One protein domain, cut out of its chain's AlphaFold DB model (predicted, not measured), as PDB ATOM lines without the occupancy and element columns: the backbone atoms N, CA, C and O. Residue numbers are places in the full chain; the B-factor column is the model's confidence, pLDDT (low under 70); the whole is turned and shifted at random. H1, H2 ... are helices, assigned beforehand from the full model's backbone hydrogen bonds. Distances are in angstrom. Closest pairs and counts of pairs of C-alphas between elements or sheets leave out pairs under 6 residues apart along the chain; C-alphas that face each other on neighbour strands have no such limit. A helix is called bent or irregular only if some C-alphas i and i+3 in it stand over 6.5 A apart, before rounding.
ATOM      1  N   LEU A   2     -36.381  31.811   9.565       76.94
ATOM      2  CA  LEU A   2     -35.268  31.511   8.636       76.94
ATOM      3  C   LEU A   2     -35.689  30.618   7.444       76.94
ATOM      4  O   LEU A   2     -35.335  30.898   6.304       76.94
ATOM      5  N   ASP A   3     -36.545  29.620   7.689       81.62
ATOM      6  CA  ASP A   3     -37.179  28.796   6.641       81.62
ATOM      7  C   ASP A   3     -38.024  29.635   5.660       81.62
ATOM      8  O   ASP A   3     -37.940  29.460   4.450       81.62
ATOM      9  N   GLN A   4     -38.778  30.622   6.155       83.00
ATOM     10  CA  GLN A   4     -39.574  31.514   5.301       83.00
ATOM     11  C   GLN A   4     -38.683  32.400   4.417       83.00
ATOM     12  O   GLN A   4     -38.975  32.559   3.233       83.00
ATOM     13  N   LEU A   5     -37.575  32.922   4.962       79.94
ATOM     14  CA  LEU A   5     -36.587  33.693   4.198       79.94
ATOM     15  C   LEU A   5     -35.948  32.852   3.086       79.94
ATOM     16  O   LEU A   5     -35.831  33.320   1.955       79.94
ATOM     17  N   LEU A   6     -35.577  31.603   3.385       81.50
ATOM     18  CA  LEU A   6     -35.039  30.679   2.386       81.50
ATOM     19  C   LEU A   6     -36.083  30.359   1.313       81.50
ATOM     20  O   LEU A   6     -35.782  30.498   0.130       81.50
ATOM     21  N   ARG A   7     -37.315  29.998   1.694       85.00
ATOM     22  CA  ARG A   7     -38.400  29.707   0.739       85.00
ATOM     23  C   ARG A   7     -38.675  30.879  -0.196       85.00
ATOM     24  O   ARG A   7     -38.769  30.674  -1.405       85.00
ATOM     25  N   GLU A   8     -38.765  32.100   0.327       83.19
ATOM     26  CA  GLU A   8     -39.010  33.279  -0.509       83.19
ATOM     27  C   GLU A   8     -37.781  33.632  -1.366       83.19
ATOM     28  O   GLU A   8     -37.930  34.003  -2.532       83.19
ATOM     29  N   GLY A   9     -36.567  33.424  -0.844       77.44
ATOM     30  CA  GLY A   9     -35.318  33.527  -1.600       77.44
ATOM     31  C   GLY A   9     -35.273  32.565  -2.792       77.44
ATOM     32  O   GLY A   9     -35.018  32.993  -3.918       77.44
ATOM     33  N   PHE A  10     -35.610  31.288  -2.580       82.88
ATOM     34  CA  PHE A  10     -35.741  30.290  -3.645       82.88
ATOM     35  C   PHE A  10     -36.859  30.644  -4.631       82.88
ATOM     36  O   PHE A  10     -36.667  30.525  -5.840       82.88
ATOM     37  N   ARG A  11     -38.005  31.146  -4.155       84.88
ATOM     38  CA  ARG A  11     -39.122  31.555  -5.021       84.88
ATOM     39  C   ARG A  11     -38.743  32.721  -5.935       84.88
ATOM     40  O   ARG A  11     -39.025  32.678  -7.134       84.88
ATOM     41  N   ARG A  12     -38.080  33.754  -5.397       79.88
ATOM     42  CA  ARG A  12     -37.549  34.872  -6.196       79.88
ATOM     43  C   ARG A  12     -36.474  34.395  -7.167       79.88
ATOM     44  O   ARG A  12     -36.475  34.844  -8.313       79.88
ATOM     45  N   ALA A  13     -35.617  33.465  -6.747       78.44
ATOM     46  CA  ALA A  13     -34.582  32.917  -7.612       78.44
ATOM     47  C   ALA A  13     -35.145  32.123  -8.791       78.44
ATOM     48  O   ALA A  13     -34.703  32.298  -9.926       78.44
ATOM     49  N   HIS A  14     -36.191  31.336  -8.551       83.12
ATOM     50  CA  HIS A  14     -36.875  30.567  -9.584       83.12
ATOM     51  C   HIS A  14     -37.535  31.458 -10.653       83.12
ATOM     52  O   HIS A  14     -37.531  31.135 -11.836       83.12
ATOM     53  N   ARG A  15     -38.029  32.643 -10.275       80.06
ATOM     54  CA  ARG A  15     -38.549  33.638 -11.237       80.06
ATOM     55  C   ARG A  15     -37.454  34.319 -12.064       80.06
ATOM     56  O   ARG A  15     -37.749  35.005 -13.035       80.06
ATOM     57  N   ARG A  16     -36.197  34.158 -11.661       79.75
ATOM     58  CA  ARG A  16     -35.014  34.845 -12.187       79.75
ATOM     59  C   ARG A  16     -33.999  33.876 -12.802       79.75
ATOM     60  O   ARG A  16     -32.838  34.231 -12.985       79.75
ATOM     61  N   VAL A  17     -34.439  32.672 -13.174       79.00
ATOM     62  CA  VAL A  17     -33.592  31.607 -13.743       79.00
ATOM     63  C   VAL A  17     -32.876  32.049 -15.026       79.00
ATOM     64  O   VAL A  17     -31.760  31.604 -15.280       79.00
ATOM     65  N   ALA A  18     -33.440  32.992 -15.788       80.38
ATOM     66  CA  ALA A  18     -32.762  33.601 -16.935       80.38
ATOM     67  C   ALA A  18     -31.367  34.159 -16.578       80.38
ATOM     68  O   ALA A  18     -30.431  34.023 -17.362       80.38
ATOM     69  N   PHE A  19     -31.186  34.708 -15.371       77.19
ATOM     70  CA  PHE A  19     -29.880  35.194 -14.921       77.19
ATOM     71  C   PHE A  19     -28.884  34.071 -14.644       77.19
ATOM     72  O   PHE A  19     -27.691  34.275 -14.829       77.19
ATOM     73  N   VAL A  20     -29.352  32.879 -14.264       80.69
ATOM     74  CA  VAL A  20     -28.491  31.695 -14.125       80.69
ATOM     75  C   VAL A  20     -27.972  31.264 -15.493       80.69
ATOM     76  O   VAL A  20     -26.786  30.994 -15.631       80.69
ATOM     77  N   PHE A  21     -28.820  31.266 -16.526       81.88
ATOM     78  CA  PHE A  21     -28.388  30.951 -17.891       81.88
ATOM     79  C   PHE A  21     -27.399  31.974 -18.450       81.88
ATOM     80  O   PHE A  21     -26.403  31.581 -19.052       81.88
ATOM     81  N   ILE A  22     -27.635  33.269 -18.224       81.50
ATOM     82  CA  ILE A  22     -26.694  34.327 -18.620       81.50
ATOM     83  C   ILE A  22     -25.362  34.158 -17.880       81.50
ATOM     84  O   ILE A  22     -24.303  34.266 -18.499       81.50
ATOM     85  N   ASP A  23     -25.408  33.846 -16.578       80.56
ATOM     86  CA  ASP A  23     -24.207  33.579 -15.786       80.56
ATOM     87  C   ASP A  23     -23.427  32.369 -16.329       80.56
ATOM     88  O   ASP A  23     -22.217  32.424 -16.504       80.56
ATOM     89  N   LEU A  24     -24.113  31.284 -16.682       83.62
ATOM     90  CA  LEU A  24     -23.481  30.102 -17.272       83.62
ATOM     91  C   LEU A  24     -22.910  30.362 -18.666       83.62
ATOM     92  O   LEU A  24     -21.825  29.877 -18.980       83.62
ATOM     93  N   LEU A  25     -23.620  31.128 -19.495       85.00
ATOM     94  CA  LEU A  25     -23.202  31.428 -20.861       85.00
ATOM     95  C   LEU A  25     -21.877  32.189 -20.876       85.00
ATOM     96  O   LEU A  25     -20.960  31.801 -21.598       85.00
ATOM     97  N   TRP A  26     -21.744  33.246 -20.070       82.56
ATOM     98  CA  TRP A  26     -20.495  34.007 -20.068       82.56
ATOM     99  C   TRP A  26     -19.340  33.187 -19.479       82.56
ATOM    100  O   TRP A  26     -18.232  33.256 -20.007       82.56
ATOM    101  N   LYS A  27     -19.594  32.353 -18.456       84.06
ATOM    102  CA  LYS A  27     -18.593  31.415 -17.922       84.06
ATOM    103  C   LYS A  27     -18.113  30.444 -18.992       84.06
ATOM    104  O   LYS A  27     -16.912  30.241 -19.132       84.06
ATOM    105  N   ALA A  28     -19.032  29.887 -19.780       83.62
ATOM    106  CA  ALA A  28     -18.695  29.001 -20.889       83.62
ATOM    107  C   ALA A  28     -17.851  29.718 -21.954       83.62
ATOM    108  O   ALA A  28     -16.835  29.180 -22.391       83.62
ATOM    109  N   ILE A  29     -18.220  30.953 -22.319       84.88
ATOM    110  CA  ILE A  29     -17.442  31.790 -23.246       84.88
ATOM    111  C   ILE A  29     -16.036  32.046 -22.687       84.88
ATOM    112  O   ILE A  29     -15.050  31.868 -23.400       84.88
ATOM    113  N   TRP A  30     -15.921  32.409 -21.409       86.38
ATOM    114  CA  TRP A  30     -14.636  32.657 -20.756       86.38
ATOM    115  C   TRP A  30     -13.745  31.407 -20.727       86.38
ATOM    116  O   TRP A  30     -12.558  31.489 -21.063       86.38
ATOM    117  N   VAL A  31     -14.312  30.240 -20.395       84.69
ATOM    118  CA  VAL A  31     -13.591  28.957 -20.428       84.69
ATOM    119  C   VAL A  31     -13.118  28.652 -21.846       84.69
ATOM    120  O   VAL A  31     -11.950  28.317 -22.032       84.69
ATOM    121  N   ALA A  32     -13.984  28.810 -22.851       86.19
ATOM    122  CA  ALA A  32     -13.645  28.543 -24.245       86.19
ATOM    123  C   ALA A  32     -12.519  29.456 -24.753       86.19
ATOM    124  O   ALA A  32     -11.574  28.971 -25.370       86.19
ATOM    125  N   ILE A  33     -12.574  30.757 -24.447       85.94
ATOM    126  CA  ILE A  33     -11.529  31.723 -24.816       85.94
ATOM    127  C   ILE A  33     -10.204  31.372 -24.133       85.94
ATOM    128  O   ILE A  33      -9.160  31.363 -24.782       85.94
ATOM    129  N   THR A  34     -10.235  31.039 -22.840       86.62
ATOM    130  CA  THR A  34      -9.025  30.673 -22.090       86.62
ATOM    131  C   THR A  34      -8.418  29.375 -22.623       86.62
ATOM    132  O   THR A  34      -7.211  29.305 -22.845       86.62
ATOM    133  N   ALA A  35      -9.246  28.364 -22.897       84.44
ATOM    134  CA  ALA A  35      -8.805  27.111 -23.497       84.44
ATOM    135  C   ALA A  35      -8.208  27.337 -24.894       84.44
ATOM    136  O   ALA A  35      -7.123  26.836 -25.177       84.44
ATOM    137  N   ALA A  36      -8.857  28.139 -25.740       86.56
ATOM    138  CA  ALA A  36      -8.341  28.491 -27.060       86.56
ATOM    139  C   ALA A  36      -6.991  29.218 -26.970       86.56
ATOM    140  O   ALA A  36      -6.066  28.870 -27.699       86.56
ATOM    141  N   ALA A  37      -6.837  30.168 -26.042       84.81
ATOM    142  CA  ALA A  37      -5.572  30.869 -25.818       84.81
ATOM    143  C   ALA A  37      -4.450  29.911 -25.386       84.81
ATOM    144  O   ALA A  37      -3.333  30.001 -25.896       84.81
ATOM    145  N   LEU A  38      -4.745  28.957 -24.499       86.56
ATOM    146  CA  LEU A  38      -3.784  27.932 -24.079       86.56
ATOM    147  C   LEU A  38      -3.436  26.959 -25.212       86.56
ATOM    148  O   LEU A  38      -2.271  26.597 -25.357       86.56
ATOM    149  N   ILE A  39      -4.407  26.565 -26.042       86.25
ATOM    150  CA  ILE A  39      -4.175  25.711 -27.216       86.25
ATOM    151  C   ILE A  39      -3.311  26.439 -28.246       86.25
ATOM    152  O   ILE A  39      -2.362  25.853 -28.760       86.25
ATOM    153  N   LEU A  40      -3.586  27.716 -28.525       88.06
ATOM    154  CA  LEU A  40      -2.764  28.535 -29.418       88.06
ATOM    155  C   LEU A  40      -1.343  28.697 -28.877       88.06
ATOM    156  O   LEU A  40      -0.383  28.589 -29.637       88.06
ATOM    157  N   LEU A  41      -1.196  28.891 -27.564       86.31
ATOM    158  CA  LEU A  41       0.111  28.952 -26.919       86.31
ATOM    159  C   LEU A  41       0.865  27.620 -27.051       86.31
ATOM    160  O   LEU A  41       2.045  27.606 -27.399       86.31
ATOM    161  N   ALA A  42       0.181  26.497 -26.822       81.38
ATOM    162  CA  ALA A  42       0.746  25.164 -27.005       81.38
ATOM    163  C   ALA A  42       1.141  24.912 -28.468       81.38
ATOM    164  O   ALA A  42       2.232  24.406 -28.725       81.38
ATOM    165  N   ALA A  43       0.305  25.318 -29.427       83.88
ATOM    166  CA  ALA A  43       0.590  25.222 -30.856       83.88
ATOM    167  C   ALA A  43       1.802  26.079 -31.257       83.88
ATOM    168  O   ALA A  43       2.642  25.618 -32.023       83.88
ATOM    169  N   TRP A  44       1.945  27.280 -30.692       83.19
ATOM    170  CA  TRP A  44       3.087  28.167 -30.938       83.19
ATOM    171  C   TRP A  44       4.410  27.594 -30.417       83.19
ATOM    172  O   TRP A  44       5.435  27.634 -31.104       83.19
ATOM    173  N   PHE A  45       4.407  27.003 -29.219       80.75
ATOM    174  CA  PHE A  45       5.578  26.274 -28.730       80.75
ATOM    175  C   PHE A  45       5.827  24.992 -29.542       80.75
ATOM    176  O   PHE A  45       6.978  24.679 -29.839       80.75
ATOM    177  N   GLY A  46       4.770  24.295 -29.970       75.75
ATOM    178  CA  GLY A  46       4.853  23.121 -30.842       75.75
ATOM    179  C   GLY A  46       5.432  23.423 -32.230       75.75
ATOM    180  O   GLY A  46       6.227  22.648 -32.751       75.75
ATOM    181  N   SER A  47       5.137  24.582 -32.823       76.44
ATOM    182  CA  SER A  47       5.761  24.968 -34.096       76.44
ATOM    183  C   SER A  47       7.267  25.218 -33.955       76.44
ATOM    184  O   SER A  47       8.017  24.994 -34.902       76.44
ATOM    185  N   ARG A  48       7.745  25.613 -32.763       69.88
ATOM    186  CA  ARG A  48       9.188  25.739 -32.483       69.88
ATOM    187  C   ARG A  48       9.888  24.396 -32.288       69.88
ATOM    188  O   ARG A  48      11.091  24.316 -32.506       69.88
ATOM    189  N   THR A  49       9.179  23.344 -31.882       63.66
ATOM    190  CA  THR A  49       9.772  21.999 -31.789       63.66
ATOM    191  C   THR A  49       9.842  21.319 -33.154       63.66
ATOM    192  O   THR A  49      10.795  20.590 -33.410       63.66
ATOM    193  N   GLN A  50       8.915  21.624 -34.071       60.75
ATOM    194  CA  GLN A  50       8.966  21.145 -35.460       60.75
ATOM    195  C   GLN A  50      10.183  21.670 -36.237       60.75
ATOM    196  O   GLN A  50      10.740  20.939 -37.049       60.75
ATOM    197  N   SER A  51      10.667  22.884 -35.946       56.44
ATOM    198  CA  SER A  51      11.927  23.384 -36.526       56.44
ATOM    199  C   SER A  51      13.184  22.659 -36.020       56.44
ATOM    200  O   SER A  51      14.267  22.890 -36.546       56.44
ATOM    201  N   ILE A  52      13.054  21.791 -35.009       55.34
ATOM    202  CA  ILE A  52      14.128  20.960 -34.434       55.34
ATOM    203  C   ILE A  52      13.916  19.482 -34.829       55.34
ATOM    204  O   ILE A  52      14.429  18.580 -34.173       55.34
ATOM    205  N   ALA A  53      13.121  19.197 -35.869       57.78
ATOM    206  CA  ALA A  53      12.881  17.831 -36.325       57.78
ATOM    207  C   ALA A  53      14.212  17.130 -36.657       57.78
ATOM    208  O   ALA A  53      14.923  17.509 -37.588       57.78
ATOM    209  N   GLY A  54      14.556  16.123 -35.849       60.12
ATOM    210  CA  GLY A  54      15.711  15.263 -36.080       60.12
ATOM    211  C   GLY A  54      15.505  14.370 -37.309       60.12
ATOM    212  O   GLY A  54      14.360  14.130 -37.698       60.12
ATOM    213  N   SER A  61      10.499   3.280 -32.879       72.94
ATOM    214  CA  SER A  61      10.905   3.324 -31.465       72.94
ATOM    215  C   SER A  61      12.059   4.304 -31.227       72.94
ATOM    216  O   SER A  61      12.049   5.063 -30.254       72.94
ATOM    217  N   VAL A  62      13.015   4.353 -32.156       74.62
ATOM    218  CA  VAL A  62      14.145   5.290 -32.118       74.62
ATOM    219  C   VAL A  62      13.656   6.717 -32.357       74.62
ATOM    220  O   VAL A  62      13.999   7.604 -31.582       74.62
ATOM    221  N   ASN A  63      12.758   6.934 -33.321       75.25
ATOM    222  CA  ASN A  63      12.127   8.238 -33.537       75.25
ATOM    223  C   ASN A  63      11.357   8.729 -32.304       75.25
ATOM    224  O   ASN A  63      11.454   9.904 -31.957       75.25
ATOM    225  N   THR A  64      10.633   7.852 -31.596       73.31
ATOM    226  CA  THR A  64       9.955   8.239 -30.347       73.31
ATOM    227  C   THR A  64      10.934   8.585 -29.227       73.31
ATOM    228  O   THR A  64      10.697   9.539 -28.489       73.31
ATOM    229  N   ALA A  65      12.054   7.866 -29.115       76.62
ATOM    230  CA  ALA A  65      13.085   8.158 -28.121       76.62
ATOM    231  C   ALA A  65      13.804   9.485 -28.420       76.62
ATOM    232  O   ALA A  65      14.004  10.295 -27.515       76.62
ATOM    233  N   VAL A  66      14.122   9.742 -29.693       76.06
ATOM    234  CA  VAL A  66      14.697  11.009 -30.166       76.06
ATOM    235  C   VAL A  66      13.716  12.159 -29.933       76.06
ATOM    236  O   VAL A  66      14.102  13.177 -29.367       76.06
ATOM    237  N   ALA A  67      12.434  11.985 -30.263       74.44
ATOM    238  CA  ALA A  67      11.400  12.984 -29.992       74.44
ATOM    239  C   ALA A  67      11.278  13.296 -28.491       74.44
ATOM    240  O   ALA A  67      11.182  14.461 -28.110       74.44
ATOM    241  N   PHE A  68      11.339  12.281 -27.623       76.12
ATOM    242  CA  PHE A  68      11.293  12.472 -26.173       76.12
ATOM    243  C   PHE A  68      12.544  13.183 -25.633       76.12
ATOM    244  O   PHE A  68      12.437  14.072 -24.785       76.12
ATOM    245  N   ALA A  69      13.729  12.839 -26.140       78.38
ATOM    246  CA  ALA A  69      14.977  13.512 -25.788       78.38
ATOM    247  C   ALA A  69      14.962  14.992 -26.211       78.38
ATOM    248  O   ALA A  69      15.303  15.862 -25.407       78.38
ATOM    249  N   LEU A  70      14.478  15.285 -27.423       76.69
ATOM    250  CA  LEU A  70      14.287  16.648 -27.923       76.69
ATOM    251  C   LEU A  70      13.251  17.417 -27.099       76.69
ATOM    252  O   LEU A  70      13.480  18.578 -26.770       76.69
ATOM    253  N   LEU A  71      12.150  16.778 -26.691       78.06
ATOM    254  CA  LEU A  71      11.147  17.390 -25.816       78.06
ATOM    255  C   LEU A  71      11.744  17.746 -24.447       78.06
ATOM    256  O   LEU A  71      11.505  18.833 -23.922       78.06
ATOM    257  N   ARG A  72      12.566  16.855 -23.881       79.25
ATOM    258  CA  ARG A  72      13.257  17.079 -22.606       79.25
ATOM    259  C   ARG A  72      14.285  18.205 -22.701       79.25
ATOM    260  O   ARG A  72      14.385  19.008 -21.775       79.25
ATOM    261  N   GLN A  73      15.025  18.280 -23.804       80.06
ATOM    262  CA  GLN A  73      15.985  19.351 -24.068       80.06
ATOM    263  C   GLN A  73      15.284  20.691 -24.320       80.06
ATOM    264  O   GLN A  73      15.676  21.721 -23.779       80.06
ATOM    265  N   PHE A  74      14.200  20.688 -25.092       78.94
ATOM    266  CA  PHE A  74      13.364  21.865 -25.285       78.94
ATOM    267  C   PHE A  74      12.820  22.369 -23.946       78.94
ATOM    268  O   PHE A  74      12.923  23.561 -23.657       78.94
ATOM    269  N   TRP A  75      12.315  21.461 -23.107       79.75
ATOM    270  CA  TRP A  75      11.823  21.776 -21.769       79.75
ATOM    271  C   TRP A  75      12.913  22.355 -20.867       79.75
ATOM    272  O   TRP A  75      12.684  23.375 -20.223       79.75
ATOM    273  N   SER A  76      14.111  21.766 -20.827       79.50
ATOM    274  CA  SER A  76      15.189  22.282 -19.974       79.50
ATOM    275  C   SER A  76      15.596  23.712 -20.347       79.50
ATOM    276  O   SER A  76      15.854  24.515 -19.451       79.50
ATOM    277  N   ILE A  77      15.574  24.044 -21.643       82.62
ATOM    278  CA  ILE A  77      15.926  25.370 -22.166       82.62
ATOM    279  C   ILE A  77      14.770  26.370 -21.994       82.62
ATOM    280  O   ILE A  77      14.987  27.499 -21.557       82.62
ATOM    281  N   HIS A  78      13.534  25.972 -22.307       81.50
ATOM    282  CA  HIS A  78      12.396  26.891 -22.430       81.50
ATOM    283  C   HIS A  78      11.423  26.861 -21.244       81.50
ATOM    284  O   HIS A  78      10.468  27.636 -21.253       81.50
ATOM    285  N   ARG A  79      11.646  26.039 -20.201       80.00
ATOM    286  CA  ARG A  79      10.723  25.904 -19.051       80.00
ATOM    287  C   ARG A  79      10.243  27.245 -18.499       80.00
ATOM    288  O   ARG A  79       9.050  27.428 -18.306       80.00
ATOM    289  N   ALA A  80      11.150  28.200 -18.289       79.12
ATOM    290  CA  ALA A  80      10.810  29.499 -17.715       79.12
ATOM    291  C   ALA A  80       9.917  30.326 -18.652       79.12
ATOM    292  O   ALA A  80       8.992  30.985 -18.190       79.12
ATOM    293  N   GLN A  81      10.149  30.250 -19.965       83.06
ATOM    294  CA  GLN A  81       9.329  30.930 -20.970       83.06
ATOM    295  C   GLN A  81       7.951  30.276 -21.103       83.06
ATOM    296  O   GLN A  81       6.955  30.986 -21.197       83.06
ATOM    297  N   VAL A  82       7.878  28.941 -21.062       81.19
ATOM    298  CA  VAL A  82       6.607  28.200 -21.086       81.19
ATOM    299  C   VAL A  82       5.782  28.523 -19.842       81.19
ATOM    300  O   VAL A  82       4.629  28.929 -19.969       81.19
ATOM    301  N   PHE A  83       6.374  28.422 -18.649       80.44
ATOM    302  CA  PHE A  83       5.699  28.789 -17.402       80.44
ATOM    303  C   PHE A  83       5.294  30.260 -17.384       80.44
ATOM    304  O   PHE A  83       4.161  30.561 -17.022       80.44
ATOM    305  N   GLY A  84       6.181  31.163 -17.808       84.00
ATOM    306  CA  GLY A  84       5.895  32.592 -17.895       84.00
ATOM    307  C   GLY A  84       4.708  32.878 -18.810       84.00
ATOM    308  O   GLY A  84       3.769  33.540 -18.389       84.00
ATOM    309  N   ALA A  85       4.695  32.313 -20.018       83.19
ATOM    310  CA  ALA A  85       3.616  32.532 -20.973       83.19
ATOM    311  C   ALA A  85       2.277  31.942 -20.501       83.19
ATOM    312  O   ALA A  85       1.249  32.613 -20.599       83.19
ATOM    313  N   VAL A  86       2.281  30.730 -19.932       82.88
ATOM    314  CA  VAL A  86       1.076  30.137 -19.323       82.88
ATOM    315  C   VAL A  86       0.582  31.013 -18.170       82.88
ATOM    316  O   VAL A  86      -0.600  31.344 -18.120       82.88
ATOM    317  N   ALA A  87       1.477  31.448 -17.281       83.88
ATOM    318  CA  ALA A  87       1.131  32.329 -16.169       83.88
ATOM    319  C   ALA A  87       0.560  33.668 -16.657       83.88
ATOM    320  O   ALA A  87      -0.432  34.131 -16.105       83.88
ATOM    321  N   THR A  88       1.117  34.265 -17.716       86.25
ATOM    322  CA  THR A  88       0.593  35.500 -18.314       86.25
ATOM    323  C   THR A  88      -0.808  35.305 -18.889       86.25
ATOM    324  O   THR A  88      -1.680  36.129 -18.625       86.25
ATOM    325  N   VAL A  89      -1.057  34.216 -19.629       85.75
ATOM    326  CA  VAL A  89      -2.392  33.914 -20.182       85.75
ATOM    327  C   VAL A  89      -3.412  33.722 -19.062       85.75
ATOM    328  O   VAL A  89      -4.494  34.302 -19.113       85.75
ATOM    329  N   LEU A  90      -3.061  32.958 -18.026       86.00
ATOM    330  CA  LEU A  90      -3.942  32.732 -16.880       86.00
ATOM    331  C   LEU A  90      -4.188  34.019 -16.084       86.00
ATOM    332  O   LEU A  90      -5.320  34.283 -15.691       86.00
ATOM    333  N   PHE A  91      -3.163  34.850 -15.892       85.50
ATOM    334  CA  PHE A  91      -3.291  36.130 -15.198       85.50
ATOM    335  C   PHE A  91      -4.165  37.121 -15.975       85.50
ATOM    336  O   PHE A  91      -5.072  37.725 -15.406       85.50
ATOM    337  N   ALA A  92      -3.956  37.246 -17.287       84.94
ATOM    338  CA  ALA A  92      -4.806  38.066 -18.145       84.94
ATOM    339  C   ALA A  92      -6.254  37.550 -18.149       84.94
ATOM    340  O   ALA A  92      -7.190  38.335 -18.014       84.94
ATOM    341  N   SER A  93      -6.438  36.230 -18.234       85.12
ATOM    342  CA  SER A  93      -7.752  35.591 -18.157       85.12
ATOM    343  C   SER A  93      -8.458  35.871 -16.822       85.12
ATOM    344  O   SER A  93      -9.652  36.178 -16.813       85.12
ATOM    345  N   LEU A  94      -7.722  35.867 -15.706       84.12
ATOM    346  CA  LEU A  94      -8.231  36.223 -14.380       84.12
ATOM    347  C   LEU A  94      -8.646  37.702 -14.289       84.12
ATOM    348  O   LEU A  94      -9.703  38.015 -13.745       84.12
ATOM    349  N   ILE A  95      -7.861  38.622 -14.857       84.56
ATOM    350  CA  ILE A  95      -8.240  40.044 -14.925       84.56
ATOM    351  C   ILE A  95      -9.528  40.212 -15.736       84.56
ATOM    352  O   ILE A  95     -10.457  40.887 -15.290       84.56
ATOM    353  N   ILE A  96      -9.602  39.574 -16.909       83.75
ATOM    354  CA  ILE A  96     -10.788  39.604 -17.771       83.75
ATOM    355  C   ILE A  96     -11.998  39.043 -17.021       83.75
ATOM    356  O   ILE A  96     -13.068  39.648 -17.069       83.75
ATOM    357  N   TRP A  97     -11.825  37.941 -16.285       84.69
ATOM    358  CA  TRP A  97     -12.865  37.376 -15.431       84.69
ATOM    359  C   TRP A  97     -13.394  38.413 -14.439       84.69
ATOM    360  O   TRP A  97     -14.597  38.651 -14.403       84.69
ATOM    361  N   PHE A  98     -12.521  39.077 -13.675       83.69
ATOM    362  CA  PHE A  98     -12.954  40.061 -12.678       83.69
ATOM    363  C   PHE A  98     -13.689  41.250 -13.289       83.69
ATOM    364  O   PHE A  98     -14.710  41.678 -12.748       83.69
ATOM    365  N   VAL A  99     -13.195  41.770 -14.412       82.94
ATOM    366  CA  VAL A  99     -13.821  42.901 -15.106       82.94
ATOM    367  C   VAL A  99     -15.186  42.505 -15.659       82.94
ATOM    368  O   VAL A  99     -16.166  43.216 -15.433       82.94
ATOM    369  N   LEU A 100     -15.279  41.366 -16.348       80.44
ATOM    370  CA  LEU A 100     -16.543  40.889 -16.907       80.44
ATOM    371  C   LEU A 100     -17.545  40.563 -15.803       80.44
ATOM    372  O   LEU A 100     -18.689  41.004 -15.875       80.44
ATOM    373  N   GLU A 101     -17.120  39.861 -14.756       80.44
ATOM    374  CA  GLU A 101     -17.979  39.519 -13.629       80.44
ATOM    375  C   GLU A 101     -18.538  40.778 -12.954       80.44
ATOM    376  O   GLU A 101     -19.742  40.862 -12.704       80.44
ATOM    377  N   ALA A 102     -17.695  41.787 -12.715       79.00
ATOM    378  CA  ALA A 102     -18.140  43.057 -12.161       79.00
ATOM    379  C   ALA A 102     -19.116  43.783 -13.102       79.00
ATOM    380  O   ALA A 102     -20.139  44.289 -12.642       79.00
ATOM    381  N   ALA A 103     -18.854  43.799 -14.413       78.38
ATOM    382  CA  ALA A 103     -19.712  44.454 -15.402       78.38
ATOM    383  C   ALA A 103     -21.086  43.779 -15.526       78.38
ATOM    384  O   ALA A 103     -22.115  44.460 -15.522       78.38
ATOM    385  N   PHE A 104     -21.114  42.445 -15.595       74.44
ATOM    386  CA  PHE A 104     -22.353  41.678 -15.646       74.44
ATOM    387  C   PHE A 104     -23.142  41.844 -14.348       74.44
ATOM    388  O   PHE A 104     -24.302  42.248 -14.386       74.44
ATOM    389  N   ARG A 105     -22.528  41.614 -13.183       73.44
ATOM    390  CA  ARG A 105     -23.250  41.660 -11.901       73.44
ATOM    391  C   ARG A 105     -23.729  43.060 -11.526       73.44
ATOM    392  O   ARG A 105     -24.840  43.179 -11.013       73.44
ATOM    393  N   ALA A 106     -22.963  44.106 -11.841       72.81
ATOM    394  CA  ALA A 106     -23.399  45.489 -11.651       72.81
ATOM    395  C   ALA A 106     -24.684  45.792 -12.436       72.81
ATOM    396  O   ALA A 106     -25.625  46.358 -11.882       72.81
ATOM    397  N   ARG A 107     -24.769  45.337 -13.695       70.94
ATOM    398  CA  ARG A 107     -25.979  45.489 -14.520       70.94
ATOM    399  C   ARG A 107     -27.150  44.637 -14.030       70.94
ATOM    400  O   ARG A 107     -28.289  45.080 -14.110       70.94
ATOM    401  N   LEU A 108     -26.884  43.435 -13.521       66.31
ATOM    402  CA  LEU A 108     -27.920  42.500 -13.072       66.31
ATOM    403  C   LEU A 108     -28.553  42.876 -11.725       66.31
ATOM    404  O   LEU A 108     -29.738  42.628 -11.514       66.31
ATOM    405  N   ILE A 109     -27.762  43.435 -10.807       65.19
ATOM    406  CA  ILE A 109     -28.173  43.738  -9.424       65.19
ATOM    407  C   ILE A 109     -28.355  45.257  -9.225       65.19
ATOM    408  O   ILE A 109     -28.642  45.711  -8.121       65.19
ATOM    409  N   SER A 110     -28.246  46.061 -10.293       65.06
ATOM    410  CA  SER A 110     -28.315  47.535 -10.243       65.06
ATOM    411  C   SER A 110     -27.350  48.140  -9.210       65.06
ATOM    412  O   SER A 110     -27.675  49.100  -8.519       65.06
ATOM    413  N   GLY A 111     -26.162  47.546  -9.082       69.50
ATOM    414  CA  GLY A 111     -25.123  47.973  -8.144       69.50
ATOM    415  C   GLY A 111     -23.944  48.653  -8.839       69.50
ATOM    416  O   GLY A 111     -23.837  48.666 -10.065       69.50
ATOM    417  N   SER A 112     -23.021  49.204  -8.051       80.75
ATOM    418  CA  SER A 112     -21.830  49.880  -8.578       80.75
ATOM    419  C   SER A 112     -20.776  48.884  -9.074       80.75
ATOM    420  O   SER A 112     -20.330  48.014  -8.321       80.75
ATOM    421  N   ALA A 186     -26.468  46.138   2.131       80.12
ATOM    422  CA  ALA A 186     -27.213  45.719   3.318       80.12
ATOM    423  C   ALA A 186     -26.350  45.743   4.592       80.12
ATOM    424  O   ALA A 186     -26.525  44.906   5.476       80.12
ATOM    425  N   VAL A 187     -25.377  46.660   4.659       82.69
ATOM    426  CA  VAL A 187     -24.362  46.734   5.731       82.69
ATOM    427  C   VAL A 187     -24.995  46.846   7.119       82.69
ATOM    428  O   VAL A 187     -24.499  46.233   8.061       82.69
ATOM    429  N   ASP A 188     -26.148  47.505   7.222       82.31
ATOM    430  CA  ASP A 188     -26.909  47.659   8.468       82.31
ATOM    431  C   ASP A 188     -27.339  46.315   9.084       82.31
ATOM    432  O   ASP A 188     -27.479  46.192  10.307       82.31
ATOM    433  N   LEU A 189     -27.477  45.261   8.266       81.81
ATOM    434  CA  LEU A 189     -27.789  43.911   8.743       81.81
ATOM    435  C   LEU A 189     -26.654  43.292   9.568       81.81
ATOM    436  O   LEU A 189     -26.911  42.372  10.341       81.81
ATOM    437  N   LEU A 190     -25.413  43.778   9.442       80.81
ATOM    438  CA  LEU A 190     -24.302  43.324  10.289       80.81
ATOM    439  C   LEU A 190     -24.456  43.798  11.737       80.81
ATOM    440  O   LEU A 190     -23.954  43.137  12.640       80.81
ATOM    441  N   GLY A 191     -25.134  44.926  11.960       79.88
ATOM    442  CA  GLY A 191     -25.423  45.431  13.300       79.88
ATOM    443  C   GLY A 191     -26.715  44.856  13.876       79.88
ATOM    444  O   GLY A 191     -26.769  44.520  15.055       79.88
ATOM    445  N   THR A 192     -27.748  44.722  13.042       81.75
ATOM    446  CA  THR A 192     -29.109  44.389  13.497       81.75
ATOM    447  C   THR A 192     -29.418  42.892  13.503       81.75
ATOM    448  O   THR A 192     -30.106  42.426  14.405       81.75
ATOM    449  N   ASP A 193     -28.904  42.119  12.536       83.81
ATOM    450  CA  ASP A 193     -29.357  40.741  12.283       83.81
ATOM    451  C   ASP A 193     -28.213  39.793  11.837       83.81
ATOM    452  O   ASP A 193     -28.418  38.824  11.094       83.81
ATOM    453  N   LEU A 194     -26.988  40.031  12.334       84.62
ATOM    454  CA  LEU A 194     -25.760  39.323  11.931       84.62
ATOM    455  C   LEU A 194     -25.892  37.798  11.969       84.62
ATOM    456  O   LEU A 194     -25.536  37.117  11.007       84.62
ATOM    457  N   PHE A 195     -26.425  37.250  13.064       85.88
ATOM    458  CA  PHE A 195     -26.571  35.802  13.235       85.88
ATOM    459  C   PHE A 195     -27.507  35.182  12.200       85.88
ATOM    460  O   PHE A 195     -27.268  34.066  11.738       85.88
ATOM    461  N   ARG A 196     -28.559  35.902  11.795       84.62
ATOM    462  CA  ARG A 196     -29.495  35.416  10.778       84.62
ATOM    463  C   ARG A 196     -28.865  35.455   9.393       84.62
ATOM    464  O   ARG A 196     -28.982  34.472   8.665       84.62
ATOM    465  N   VAL A 197     -28.156  36.535   9.051       86.06
ATOM    466  CA  VAL A 197     -27.434  36.648   7.773       86.06
ATOM    467  C   VAL A 197     -26.359  35.567   7.670       86.06
ATOM    468  O   VAL A 197     -26.309  34.836   6.679       86.06
ATOM    469  N   ALA A 198     -25.551  35.403   8.721       87.25
ATOM    470  CA  ALA A 198     -24.534  34.362   8.797       87.25
ATOM    471  C   ALA A 198     -25.150  32.957   8.718       87.25
ATOM    472  O   ALA A 198     -24.630  32.110   7.998       87.25
ATOM    473  N   GLY A 199     -26.283  32.715   9.387       86.44
ATOM    474  CA  GLY A 199     -26.999  31.440   9.329       86.44
ATOM    475  C   GLY A 199     -27.518  31.102   7.928       86.44
ATOM    476  O   GLY A 199     -27.286  29.999   7.440       86.44
ATOM    477  N   VAL A 200     -28.163  32.054   7.242       88.12
ATOM    478  CA  VAL A 200     -28.664  31.867   5.866       88.12
ATOM    479  C   VAL A 200     -27.514  31.590   4.897       88.12
ATOM    480  O   VAL A 200     -27.560  30.621   4.137       88.12
ATOM    481  N   ILE A 201     -26.465  32.416   4.934       88.44
ATOM    482  CA  ILE A 201     -25.292  32.253   4.067       88.44
ATOM    483  C   ILE A 201     -24.567  30.939   4.392       88.44
ATOM    484  O   ILE A 201     -24.182  30.215   3.475       88.44
ATOM    485  N   GLY A 202     -24.444  30.595   5.675       87.88
ATOM    486  CA  GLY A 202     -23.802  29.374   6.162       87.88
ATOM    487  C   GLY A 202     -24.501  28.108   5.697       87.88
ATOM    488  O   GLY A 202     -23.843  27.239   5.136       87.88
ATOM    489  N   ILE A 203     -25.827  28.022   5.834       88.38
ATOM    490  CA  ILE A 203     -26.605  26.870   5.345       88.38
ATOM    491  C   ILE A 203     -26.409  26.698   3.834       88.38
ATOM    492  O   ILE A 203     -26.140  25.593   3.362       88.38
ATOM    493  N   LEU A 204     -26.493  27.790   3.070       88.31
ATOM    494  CA  LEU A 204     -26.343  27.746   1.616       88.31
ATOM    495  C   LEU A 204     -24.914  27.394   1.181       88.31
ATOM    496  O   LEU A 204     -24.745  26.766   0.138       88.31
ATOM    497  N   LEU A 205     -23.888  27.816   1.921       88.12
ATOM    498  CA  LEU A 205     -22.490  27.469   1.642       88.12
ATOM    499  C   LEU A 205     -22.162  26.034   2.044       88.12
ATOM    500  O   LEU A 205     -21.498  25.346   1.281       88.12
ATOM    501  N   LEU A 206     -22.650  25.558   3.191       89.25
ATOM    502  CA  LEU A 206     -22.471  24.170   3.622       89.25
ATOM    503  C   LEU A 206     -23.139  23.200   2.648       89.25
ATOM    504  O   LEU A 206     -22.537  22.195   2.273       89.25
ATOM    505  N   PHE A 207     -24.351  23.521   2.190       88.56
ATOM    506  CA  PHE A 207     -25.038  22.743   1.163       88.56
ATOM    507  C   PHE A 207     -24.224  22.681  -0.137       88.56
ATOM    508  O   PHE A 207     -23.977  21.598  -0.667       88.56
ATOM    509  N   GLU A 208     -23.734  23.831  -0.611       88.44
ATOM    510  CA  GLU A 208     -22.880  23.898  -1.801       88.44
ATOM    511  C   GLU A 208     -21.574  23.102  -1.626       88.44
ATOM    512  O   GLU A 208     -21.188  22.331  -2.506       88.44
ATOM    513  N   ALA A 209     -20.908  23.250  -0.478       86.62
ATOM    514  CA  ALA A 209     -19.657  22.572  -0.149       86.62
ATOM    515  C   ALA A 209     -19.833  21.049  -0.062       86.62
ATOM    516  O   ALA A 209     -18.967  20.299  -0.501       86.62
ATOM    517  N   THR A 210     -20.972  20.581   0.451       88.44
ATOM    518  CA  THR A 210     -21.265  19.146   0.571       88.44
ATOM    519  C   THR A 210     -21.462  18.507  -0.801       88.44
ATOM    520  O   THR A 210     -20.909  17.442  -1.078       88.44
ATOM    521  N   ILE A 211     -22.209  19.167  -1.690       87.81
ATOM    522  CA  ILE A 211     -22.438  18.675  -3.055       87.81
ATOM    523  C   ILE A 211     -21.140  18.714  -3.861       87.81
ATOM    524  O   ILE A 211     -20.753  17.708  -4.456       87.81
ATOM    525  N   SER A 212     -20.445  19.852  -3.854       84.50
ATOM    526  CA  SER A 212     -19.182  20.009  -4.585       84.50
ATOM    527  C   SER A 212     -18.097  19.061  -4.070       84.50
ATOM    528  O   SER A 212     -17.424  18.426  -4.879       84.50
ATOM    529  N   GLY A 213     -17.983  18.885  -2.750       85.38
ATOM    530  CA  GLY A 213     -17.090  17.910  -2.125       85.38
ATOM    531  C   GLY A 213     -17.412  16.477  -2.545       85.38
ATOM    532  O   GLY A 213     -16.514  15.734  -2.934       85.38
ATOM    533  N   SER A 214     -18.694  16.105  -2.561       85.25
ATOM    534  CA  SER A 214     -19.130  14.771  -2.996       85.25
ATOM    535  C   SER A 214     -18.797  14.514  -4.469       85.25
ATOM    536  O   SER A 214     -18.234  13.473  -4.805       85.25
ATOM    537  N   CYS A 215     -19.063  15.482  -5.353       84.69
ATOM    538  CA  CYS A 215     -18.663  15.404  -6.760       84.69
ATOM    539  C   CYS A 215     -17.138  15.299  -6.923       84.69
ATOM    540  O   CYS A 215     -16.671  14.488  -7.719       84.69
ATOM    541  N   ALA A 216     -16.362  16.076  -6.162       83.69
ATOM    542  CA  ALA A 216     -14.903  16.038  -6.211       83.69
ATOM    543  C   ALA A 216     -14.345  14.671  -5.787       83.69
ATOM    544  O   ALA A 216     -13.434  14.161  -6.435       83.69
ATOM    545  N   VAL A 217     -14.919  14.046  -4.752       85.25
ATOM    546  CA  VAL A 217     -14.539  12.693  -4.315       85.25
ATOM    547  C   VAL A 217     -14.858  11.655  -5.391       85.25
ATOM    548  O   VAL A 217     -14.001  10.828  -5.691       85.25
ATOM    549  N   ILE A 218     -16.043  11.712  -6.009       84.19
ATOM    550  CA  ILE A 218     -16.436  10.783  -7.085       84.19
ATOM    551  C   ILE A 218     -15.482  10.901  -8.275       84.19
ATOM    552  O   ILE A 218     -14.983   9.892  -8.772       84.19
ATOM    553  N   VAL A 219     -15.197  12.129  -8.712       84.19
ATOM    554  CA  VAL A 219     -14.279  12.386  -9.827       84.19
ATOM    555  C   VAL A 219     -12.864  11.931  -9.466       84.19
ATOM    556  O   VAL A 219     -12.246  11.203 -10.237       84.19
ATOM    557  N   GLY A 220     -12.368  12.288  -8.278       81.88
ATOM    558  CA  GLY A 220     -11.044  11.891  -7.801       81.88
ATOM    559  C   GLY A 220     -10.873  10.372  -7.722       81.88
ATOM    560  O   GLY A 220      -9.912   9.837  -8.269       81.88
ATOM    561  N   ALA A 221     -11.830   9.663  -7.121       84.31
ATOM    562  CA  ALA A 221     -11.830   8.202  -7.063       84.31
ATOM    563  C   ALA A 221     -11.942   7.562  -8.459       84.31
ATOM    564  O   ALA A 221     -11.318   6.535  -8.719       84.31
ATOM    565  N   GLY A 222     -12.698   8.180  -9.370       81.25
ATOM    566  CA  GLY A 222     -12.803   7.752 -10.763       81.25
ATOM    567  C   GLY A 222     -11.471   7.840 -11.511       81.25
ATOM    568  O   GLY A 222     -11.081   6.881 -12.174       81.25
ATOM    569  N   PHE A 223     -10.730   8.943 -11.346       83.19
ATOM    570  CA  PHE A 223      -9.410   9.119 -11.966       83.19
ATOM    571  C   PHE A 223      -8.370   8.102 -11.479       83.19
ATOM    572  O   PHE A 223      -7.503   7.706 -12.255       83.19
ATOM    573  N   LEU A 224      -8.474   7.641 -10.230       83.12
ATOM    574  CA  LEU A 224      -7.575   6.623  -9.675       83.12
ATOM    575  C   LEU A 224      -7.790   5.221 -10.272       83.12
ATOM    576  O   LEU A 224      -6.904   4.381 -10.158       83.12
ATOM    577  N   ASN A 225      -8.930   4.973 -10.928       81.56
ATOM    578  CA  ASN A 225      -9.299   3.671 -11.496       81.56
ATOM    579  C   ASN A 225      -9.213   3.619 -13.035       81.56
ATOM    580  O   ASN A 225      -9.750   2.702 -13.656       81.56
ATOM    581  N   ILE A 226      -8.562   4.594 -13.677       84.69
ATOM    582  CA  ILE A 226      -8.423   4.620 -15.139       84.69
ATOM    583  C   ILE A 226      -7.426   3.546 -15.583       84.69
ATOM    584  O   ILE A 226      -6.236   3.626 -15.280       84.69
ATOM    585  N   SER A 227      -7.911   2.570 -16.354       81.44
ATOM    586  CA  SER A 227      -7.096   1.458 -16.863       81.44
ATOM    587  C   SER A 227      -6.688   1.620 -18.334       81.44
ATOM    588  O   SER A 227      -5.672   1.077 -18.767       81.44
ATOM    589  N   GLY A 228      -7.441   2.407 -19.110       85.38
ATOM    590  CA  GLY A 228      -7.194   2.609 -20.536       85.38
ATOM    591  C   GLY A 228      -7.695   3.947 -21.080       85.38
ATOM    592  O   GLY A 228      -8.369   4.722 -20.405       85.38
ATOM    593  N   TRP A 229      -7.375   4.223 -22.348       80.50
ATOM    594  CA  TRP A 229      -7.682   5.504 -22.999       80.50
ATOM    595  C   TRP A 229      -9.191   5.779 -23.141       80.50
ATOM    596  O   TRP A 229      -9.611   6.933 -23.071       80.50
ATOM    597  N   ARG A 230     -10.019   4.734 -23.306       82.94
ATOM    598  CA  ARG A 230     -11.488   4.866 -23.355       82.94
ATOM    599  C   ARG A 230     -12.038   5.300 -21.998       82.94
ATOM    600  O   ARG A 230     -12.838   6.227 -21.947       82.94
ATOM    601  N   ASP A 231     -11.550   4.695 -20.917       83.81
ATOM    602  CA  ASP A 231     -11.923   5.059 -19.547       83.81
ATOM    603  C   ASP A 231     -11.477   6.488 -19.221       83.81
ATOM    604  O   ASP A 231     -12.222   7.240 -18.602       83.81
ATOM    605  N   ALA A 232     -10.301   6.901 -19.709       80.19
ATOM    606  CA  ALA A 232      -9.817   8.270 -19.562       80.19
ATOM    607  C   ALA A 232     -10.737   9.292 -20.252       80.19
ATOM    608  O   ALA A 232     -11.064  10.323 -19.665       80.19
ATOM    609  N   LEU A 233     -11.195   9.001 -21.476       84.69
ATOM    610  CA  LEU A 233     -12.150   9.857 -22.187       84.69
ATOM    611  C   LEU A 233     -13.512   9.911 -21.486       84.69
ATOM    612  O   LEU A 233     -14.094  10.988 -21.367       84.69
ATOM    613  N   LEU A 234     -14.007   8.774 -20.988       85.62
ATOM    614  CA  LEU A 234     -15.248   8.728 -20.213       85.62
ATOM    615  C   LEU A 234     -15.126   9.533 -18.913       85.62
ATOM    616  O   LEU A 234     -16.019  10.318 -18.604       85.62
ATOM    617  N   MET A 235     -14.006   9.414 -18.196       86.94
ATOM    618  CA  MET A 235     -13.750  10.186 -16.976       86.94
ATOM    619  C   MET A 235     -13.620  11.683 -17.243       86.94
ATOM    620  O   MET A 235     -14.141  12.480 -16.465       86.94
ATOM    621  N   LEU A 236     -13.014  12.089 -18.364       83.75
ATOM    622  CA  LEU A 236     -13.021  13.491 -18.796       83.75
ATOM    623  C   LEU A 236     -14.446  13.995 -19.054       83.75
ATOM    624  O   LEU A 236     -14.785  15.099 -18.629       83.75
ATOM    625  N   GLY A 237     -15.296  13.184 -19.691       84.81
ATOM    626  CA  GLY A 237     -16.710  13.502 -19.893       84.81
ATOM    627  C   GLY A 237     -17.482  13.651 -18.577       84.81
ATOM    628  O   GLY A 237     -18.216  14.623 -18.399       84.81
ATOM    629  N   ILE A 238     -17.274  12.736 -17.626       85.75
ATOM    630  CA  ILE A 238     -17.890  12.782 -16.291       85.75
ATOM    631  C   ILE A 238     -17.406  14.008 -15.508       85.75
ATOM    632  O   ILE A 238     -18.218  14.714 -14.910       85.75
ATOM    633  N   ALA A 239     -16.106  14.306 -15.544       85.19
ATOM    634  CA  ALA A 239     -15.542  15.488 -14.904       85.19
ATOM    635  C   ALA A 239     -16.119  16.777 -15.505       85.19
ATOM    636  O   ALA A 239     -16.530  17.667 -14.763       85.19
ATOM    637  N   ALA A 240     -16.227  16.859 -16.836       83.75
ATOM    638  CA  ALA A 240     -16.844  17.993 -17.518       83.75
ATOM    639  C   ALA A 240     -18.317  18.168 -17.119       83.75
ATOM    640  O   ALA A 240     -18.730  19.272 -16.763       83.75
ATOM    641  N   ALA A 241     -19.099  17.084 -17.098       85.19
ATOM    642  CA  ALA A 241     -20.489  17.114 -16.647       85.19
ATOM    643  C   ALA A 241     -20.609  17.553 -15.177       85.19
ATOM    644  O   ALA A 241     -21.459  18.380 -14.846       85.19
ATOM    645  N   GLY A 242     -19.720  17.065 -14.306       84.81
ATOM    646  CA  GLY A 242     -19.641  17.470 -12.904       84.81
ATOM    647  C   GLY A 242     -19.331  18.959 -12.737       84.81
ATOM    648  O   GLY A 242     -20.004  19.643 -11.970       84.81
ATOM    649  N   ILE A 243     -18.373  19.494 -13.500       84.69
ATOM    650  CA  ILE A 243     -18.036  20.926 -13.501       84.69
ATOM    651  C   ILE A 243     -19.237  21.766 -13.944       84.69
ATOM    652  O   ILE A 243     -19.541  22.778 -13.308       84.69
ATOM    653  N   VAL A 244     -19.942  21.351 -15.002       84.50
ATOM    654  CA  VAL A 244     -21.156  22.039 -15.472       84.50
ATOM    655  C   VAL A 244     -22.235  22.017 -14.391       84.50
ATOM    656  O   VAL A 244     -22.793  23.062 -14.069       84.50
ATOM    657  N   PHE A 245     -22.487  20.859 -13.780       86.06
ATOM    658  CA  PHE A 245     -23.473  20.715 -12.710       86.06
ATOM    659  C   PHE A 245     -23.156  21.601 -11.496       86.06
ATOM    660  O   PHE A 245     -24.017  22.357 -11.043       86.06
ATOM    661  N   ILE A 246     -21.911  21.572 -11.007       87.31
ATOM    662  CA  ILE A 246     -21.459  22.424  -9.896       87.31
ATOM    663  C   ILE A 246     -21.588  23.900 -10.275       87.31
ATOM    664  O   ILE A 246     -22.041  24.698  -9.459       87.31
ATOM    665  N   SER A 247     -21.253  24.268 -11.513       85.12
ATOM    666  CA  SER A 247     -21.372  25.649 -11.991       85.12
ATOM    667  C   SER A 247     -22.823  26.129 -11.987       85.12
ATOM    668  O   SER A 247     -23.095  27.225 -11.502       85.12
ATOM    669  N   VAL A 248     -23.762  25.302 -12.464       85.81
ATOM    670  CA  VAL A 248     -25.207  25.596 -12.441       85.81
ATOM    671  C   VAL A 248     -25.686  25.771 -11.003       85.81
ATOM    672  O   VAL A 248     -26.355  26.758 -10.686       85.81
ATOM    673  N   MET A 249     -25.310  24.843 -10.122       88.12
ATOM    674  CA  MET A 249     -25.677  24.892  -8.708       88.12
ATOM    675  C   MET A 249     -25.126  26.138  -8.014       88.12
ATOM    676  O   MET A 249     -25.885  26.840  -7.347       88.12
ATOM    677  N   HIS A 250     -23.846  26.450  -8.212       87.25
ATOM    678  CA  HIS A 250     -23.201  27.638  -7.660       87.25
ATOM    679  C   HIS A 250     -23.916  28.917  -8.108       87.25
ATOM    680  O   HIS A 250     -24.301  29.741  -7.279       87.25
ATOM    681  N   SER A 251     -24.153  29.066  -9.415       84.62
ATOM    682  CA  SER A 251     -24.844  30.227  -9.985       84.62
ATOM    683  C   SER A 251     -26.258  30.395  -9.423       84.62
ATOM    684  O   SER A 251     -26.667  31.510  -9.089       84.62
ATOM    685  N   TYR A 252     -26.991  29.293  -9.255       85.06
ATOM    686  CA  TYR A 252     -28.328  29.310  -8.665       85.06
ATOM    687  C   TYR A 252     -28.307  29.688  -7.178       85.06
ATOM    688  O   TYR A 252     -29.020  30.602  -6.761       85.06
ATOM    689  N   LEU A 253     -27.466  29.032  -6.371       86.38
ATOM    690  CA  LEU A 253     -27.364  29.286  -4.930       86.38
ATOM    691  C   LEU A 253     -26.880  30.701  -4.632       86.38
ATOM    692  O   LEU A 253     -27.344  31.321  -3.678       86.38
ATOM    693  N   LEU A 254     -25.997  31.240  -5.467       85.00
ATOM    694  CA  LEU A 254     -25.583  32.628  -5.375       85.00
ATOM    695  C   LEU A 254     -26.794  33.556  -5.524       85.00
ATOM    696  O   LEU A 254     -26.994  34.443  -4.696       85.00
ATOM    697  N   LEU A 255     -27.647  33.332  -6.522       83.75
ATOM    698  CA  LEU A 255     -28.834  34.160  -6.732       83.75
ATOM    699  C   LEU A 255     -29.830  34.055  -5.562       83.75
ATOM    700  O   LEU A 255     -30.434  35.059  -5.171       83.75
ATOM    701  N   VAL A 256     -29.946  32.872  -4.948       85.12
ATOM    702  CA  VAL A 256     -30.721  32.660  -3.713       85.12
ATOM    703  C   VAL A 256     -30.133  33.455  -2.544       85.12
ATOM    704  O   VAL A 256     -30.893  34.129  -1.850       85.12
ATOM    705  N   ARG A 257     -28.804  33.452  -2.350       86.81
ATOM    706  CA  ARG A 257     -28.124  34.226  -1.287       86.81
ATOM    707  C   ARG A 257     -28.435  35.714  -1.394       86.81
ATOM    708  O   ARG A 257     -28.919  36.305  -0.433       86.81
ATOM    709  N   PHE A 258     -28.216  36.298  -2.572       83.12
ATOM    710  CA  PHE A 258     -28.494  37.717  -2.813       83.12
ATOM    711  C   PHE A 258     -29.978  38.052  -2.636       83.12
ATOM    712  O   PHE A 258     -30.320  39.078  -2.052       83.12
ATOM    713  N   SER A 259     -30.875  37.168  -3.081       83.75
ATOM    714  CA  SER A 259     -32.318  37.366  -2.912       83.75
ATOM    715  C   SER A 259     -32.736  37.324  -1.441       83.75
ATOM    716  O   SER A 259     -33.525  38.165  -1.017       83.75
ATOM    717  N   ALA A 260     -32.205  36.379  -0.660       83.56
ATOM    718  CA  ALA A 260     -32.509  36.240   0.762       83.56
ATOM    719  C   ALA A 260     -32.004  37.444   1.572       83.56
ATOM    720  O   ALA A 260     -32.767  38.010   2.353       83.56
ATOM    721  N   VAL A 261     -30.767  37.891   1.332       83.62
ATOM    722  CA  VAL A 261     -30.206  39.088   1.988       83.62
ATOM    723  C   VAL A 261     -30.983  40.348   1.595       83.62
ATOM    724  O   VAL A 261     -31.301  41.164   2.458       83.62
ATOM    725  N   GLY A 262     -31.381  40.481   0.327       82.00
ATOM    726  CA  GLY A 262     -32.225  41.589  -0.124       82.00
ATOM    727  C   GLY A 262     -33.591  41.640   0.573       82.00
ATOM    728  O   GLY A 262     -34.048  42.723   0.926       82.00
ATOM    729  N   ILE A 263     -34.230  40.489   0.824       82.00
ATOM    730  CA  ILE A 263     -35.486  40.415   1.599       82.00
ATOM    731  C   ILE A 263     -35.255  40.855   3.047       82.00
ATOM    732  O   ILE A 263     -36.043  41.623   3.589       82.00
ATOM    733  N   MET A 264     -34.174  40.386   3.672       82.38
ATOM    734  CA  MET A 264     -33.851  40.755   5.052       82.38
ATOM    735  C   MET A 264     -33.639  42.260   5.199       82.38
ATOM    736  O   MET A 264     -34.144  42.843   6.151       82.38
ATOM    737  N   ARG A 265     -32.971  42.900   4.231       82.31
ATOM    738  CA  ARG A 265     -32.807  44.358   4.209       82.31
ATOM    739  C   ARG A 265     -34.156  45.078   4.151       82.31
ATOM    740  O   ARG A 265     -34.373  45.995   4.930       82.31
ATOM    741  N   GLN A 266     -35.057  44.659   3.259       80.38
ATOM    742  CA  GLN A 266     -36.393  45.264   3.126       80.38
ATOM    743  C   GLN A 266     -37.161  45.221   4.452       80.38
ATOM    744  O   GLN A 266     -37.686  46.236   4.890       80.38
ATOM    745  N   ASN A 267     -37.125  44.077   5.137       75.56
ATOM    746  CA  ASN A 267     -37.813  43.900   6.413       75.56
ATOM    747  C   ASN A 267     -37.255  44.771   7.553       75.56
ATOM    748  O   ASN A 267     -37.963  44.973   8.530       75.56
ATOM    749  N   VAL A 268     -36.001  45.234   7.468       68.75
ATOM    750  CA  VAL A 268     -35.372  46.102   8.483       68.75
ATOM    751  C   VAL A 268     -35.570  47.587   8.168       68.75
ATOM    752  O   VAL A 268     -35.651  48.379   9.092       68.75
ATOM    753  N   VAL A 269     -35.670  47.970   6.890       62.50
ATOM    754  CA  VAL A 269     -35.895  49.371   6.471       62.50
ATOM    755  C   VAL A 269     -37.362  49.799   6.623       62.50
ATOM    756  O   VAL A 269     -37.642  50.985   6.757       62.50
ATOM    757  N   GLU A 270     -38.302  48.851   6.587       56.03
ATOM    758  CA  GLU A 270     -39.739  49.105   6.793       56.03
ATOM    759  C   GLU A 270     -40.169  49.108   8.278       56.03
ATOM    760  O   GLU A 270     -41.350  49.319   8.563       56.03
ATOM    761  N   LEU A 271     -39.234  48.875   9.211       48.06
ATOM    762  CA  LEU A 271     -39.418  48.966  10.669       48.06
ATOM    763  C   LEU A 271     -38.921  50.316  11.199       48.06
ATOM    764  O   LEU A 271     -39.592  50.848  12.111       48.06
TER     765      LEU A 271
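AT A GLANCE: This is residues 2 to 54, 61 to 112 and 186 to 271 of the 271 residues of an uncharacterized protein of Acidobacteria bacterium (UniProt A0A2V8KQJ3). Two long helix pairs make an open V: the hairpin of H5 and H6 is one limb, and H2 with H3b, running opposite ways side by side, is the other. The limbs meet where the first part of H2 packs on H6; near there H1 crosses H6, while at the far end of the other limb H3 bends off into its arm H3a. The printed part has 191 residues, with six named helices in the order H1 to H6 and no named strand; the class is all helix. It is loose, with a radius of gyration of the C-alphas of 23.3 A, and spans 80 by 38 by 29 A.

IN THESE COORDINATES: Find C-alpha 2 at (-35.268, 31.511, 8.636), where H1, residues 2 to 14, begins. After a tight link, H2 takes residues 17 to 50 and runs 48.9 A. H3, residues 61 to 109, was assigned as one helix by its hydrogen bonds but is bent: C-alphas 77 and 80 are 7.9 A apart. Its arm H3a, residues 61 to 77, is 24.4 A long; H3b, residues 80 to 109, starts at (10.810, 29.499, -17.715) and runs 42.3 A. H4 is residues 189 to 192, H5 residues 194 to 224, 43.2 A, and H6 residues 229 to 269, 59.9 A, ending at C-alpha 269, (-35.895, 49.371, 6.471).

HOW THE PARTS SIT: Begin at H6, the hub, which touches four other helices. It forms a helical hairpin with H5, opposite ways at a shallow tilt of 2 degrees; their closest C-alphas, Val 219 and Ala 239, are 6.1 A apart. H1 touches residues 252 to 264 of H6 at a steep tilt of 63 degrees, closest at the C-alphas of Gly 9 and Ala 260, 4.6 A. Residues 17 to 24 of H2 touch H6 at a steep tilt of 40 degrees, closest at the C-alphas of Val 20 and Ser 251, 5.7 A. H4 only just touches H6, with 3 pairs of C-alphas within 8 A, the closest Leu 189 and Arg 265 at 6.8 A. Farther out, H2 touches H3b opposite ways at a shallow tilt of 16 degrees, closest at the C-alphas of Thr 34 and Ser 93, 6.4 A. H3a and H3b stand about perpendicular, but only just, at 71 degrees. H3b and H6 are apart. Every O i to N i+4 pair is within hydrogen-bond range in H1, H2, H3a, H3b, H5 and H6; H4 is too short for such a pair, and its one O i to N i+3 pair is not within range.

THE WHOLE: The two C-alphas farthest apart are those of Val 62 and Leu 271, 81.3 A. Look for two cuts: residues 55 to 60 and 113 to 185 are not printed, and each gap is 13.7 A between C-alphas. Of the links that are printed whole, H1 to H2, H4 to H5 and H5 to H6 are tight. The mean pLDDT of the printed part is 81.1; residues 48 to 54, 108 to 111 and 268 to 271 are under 70.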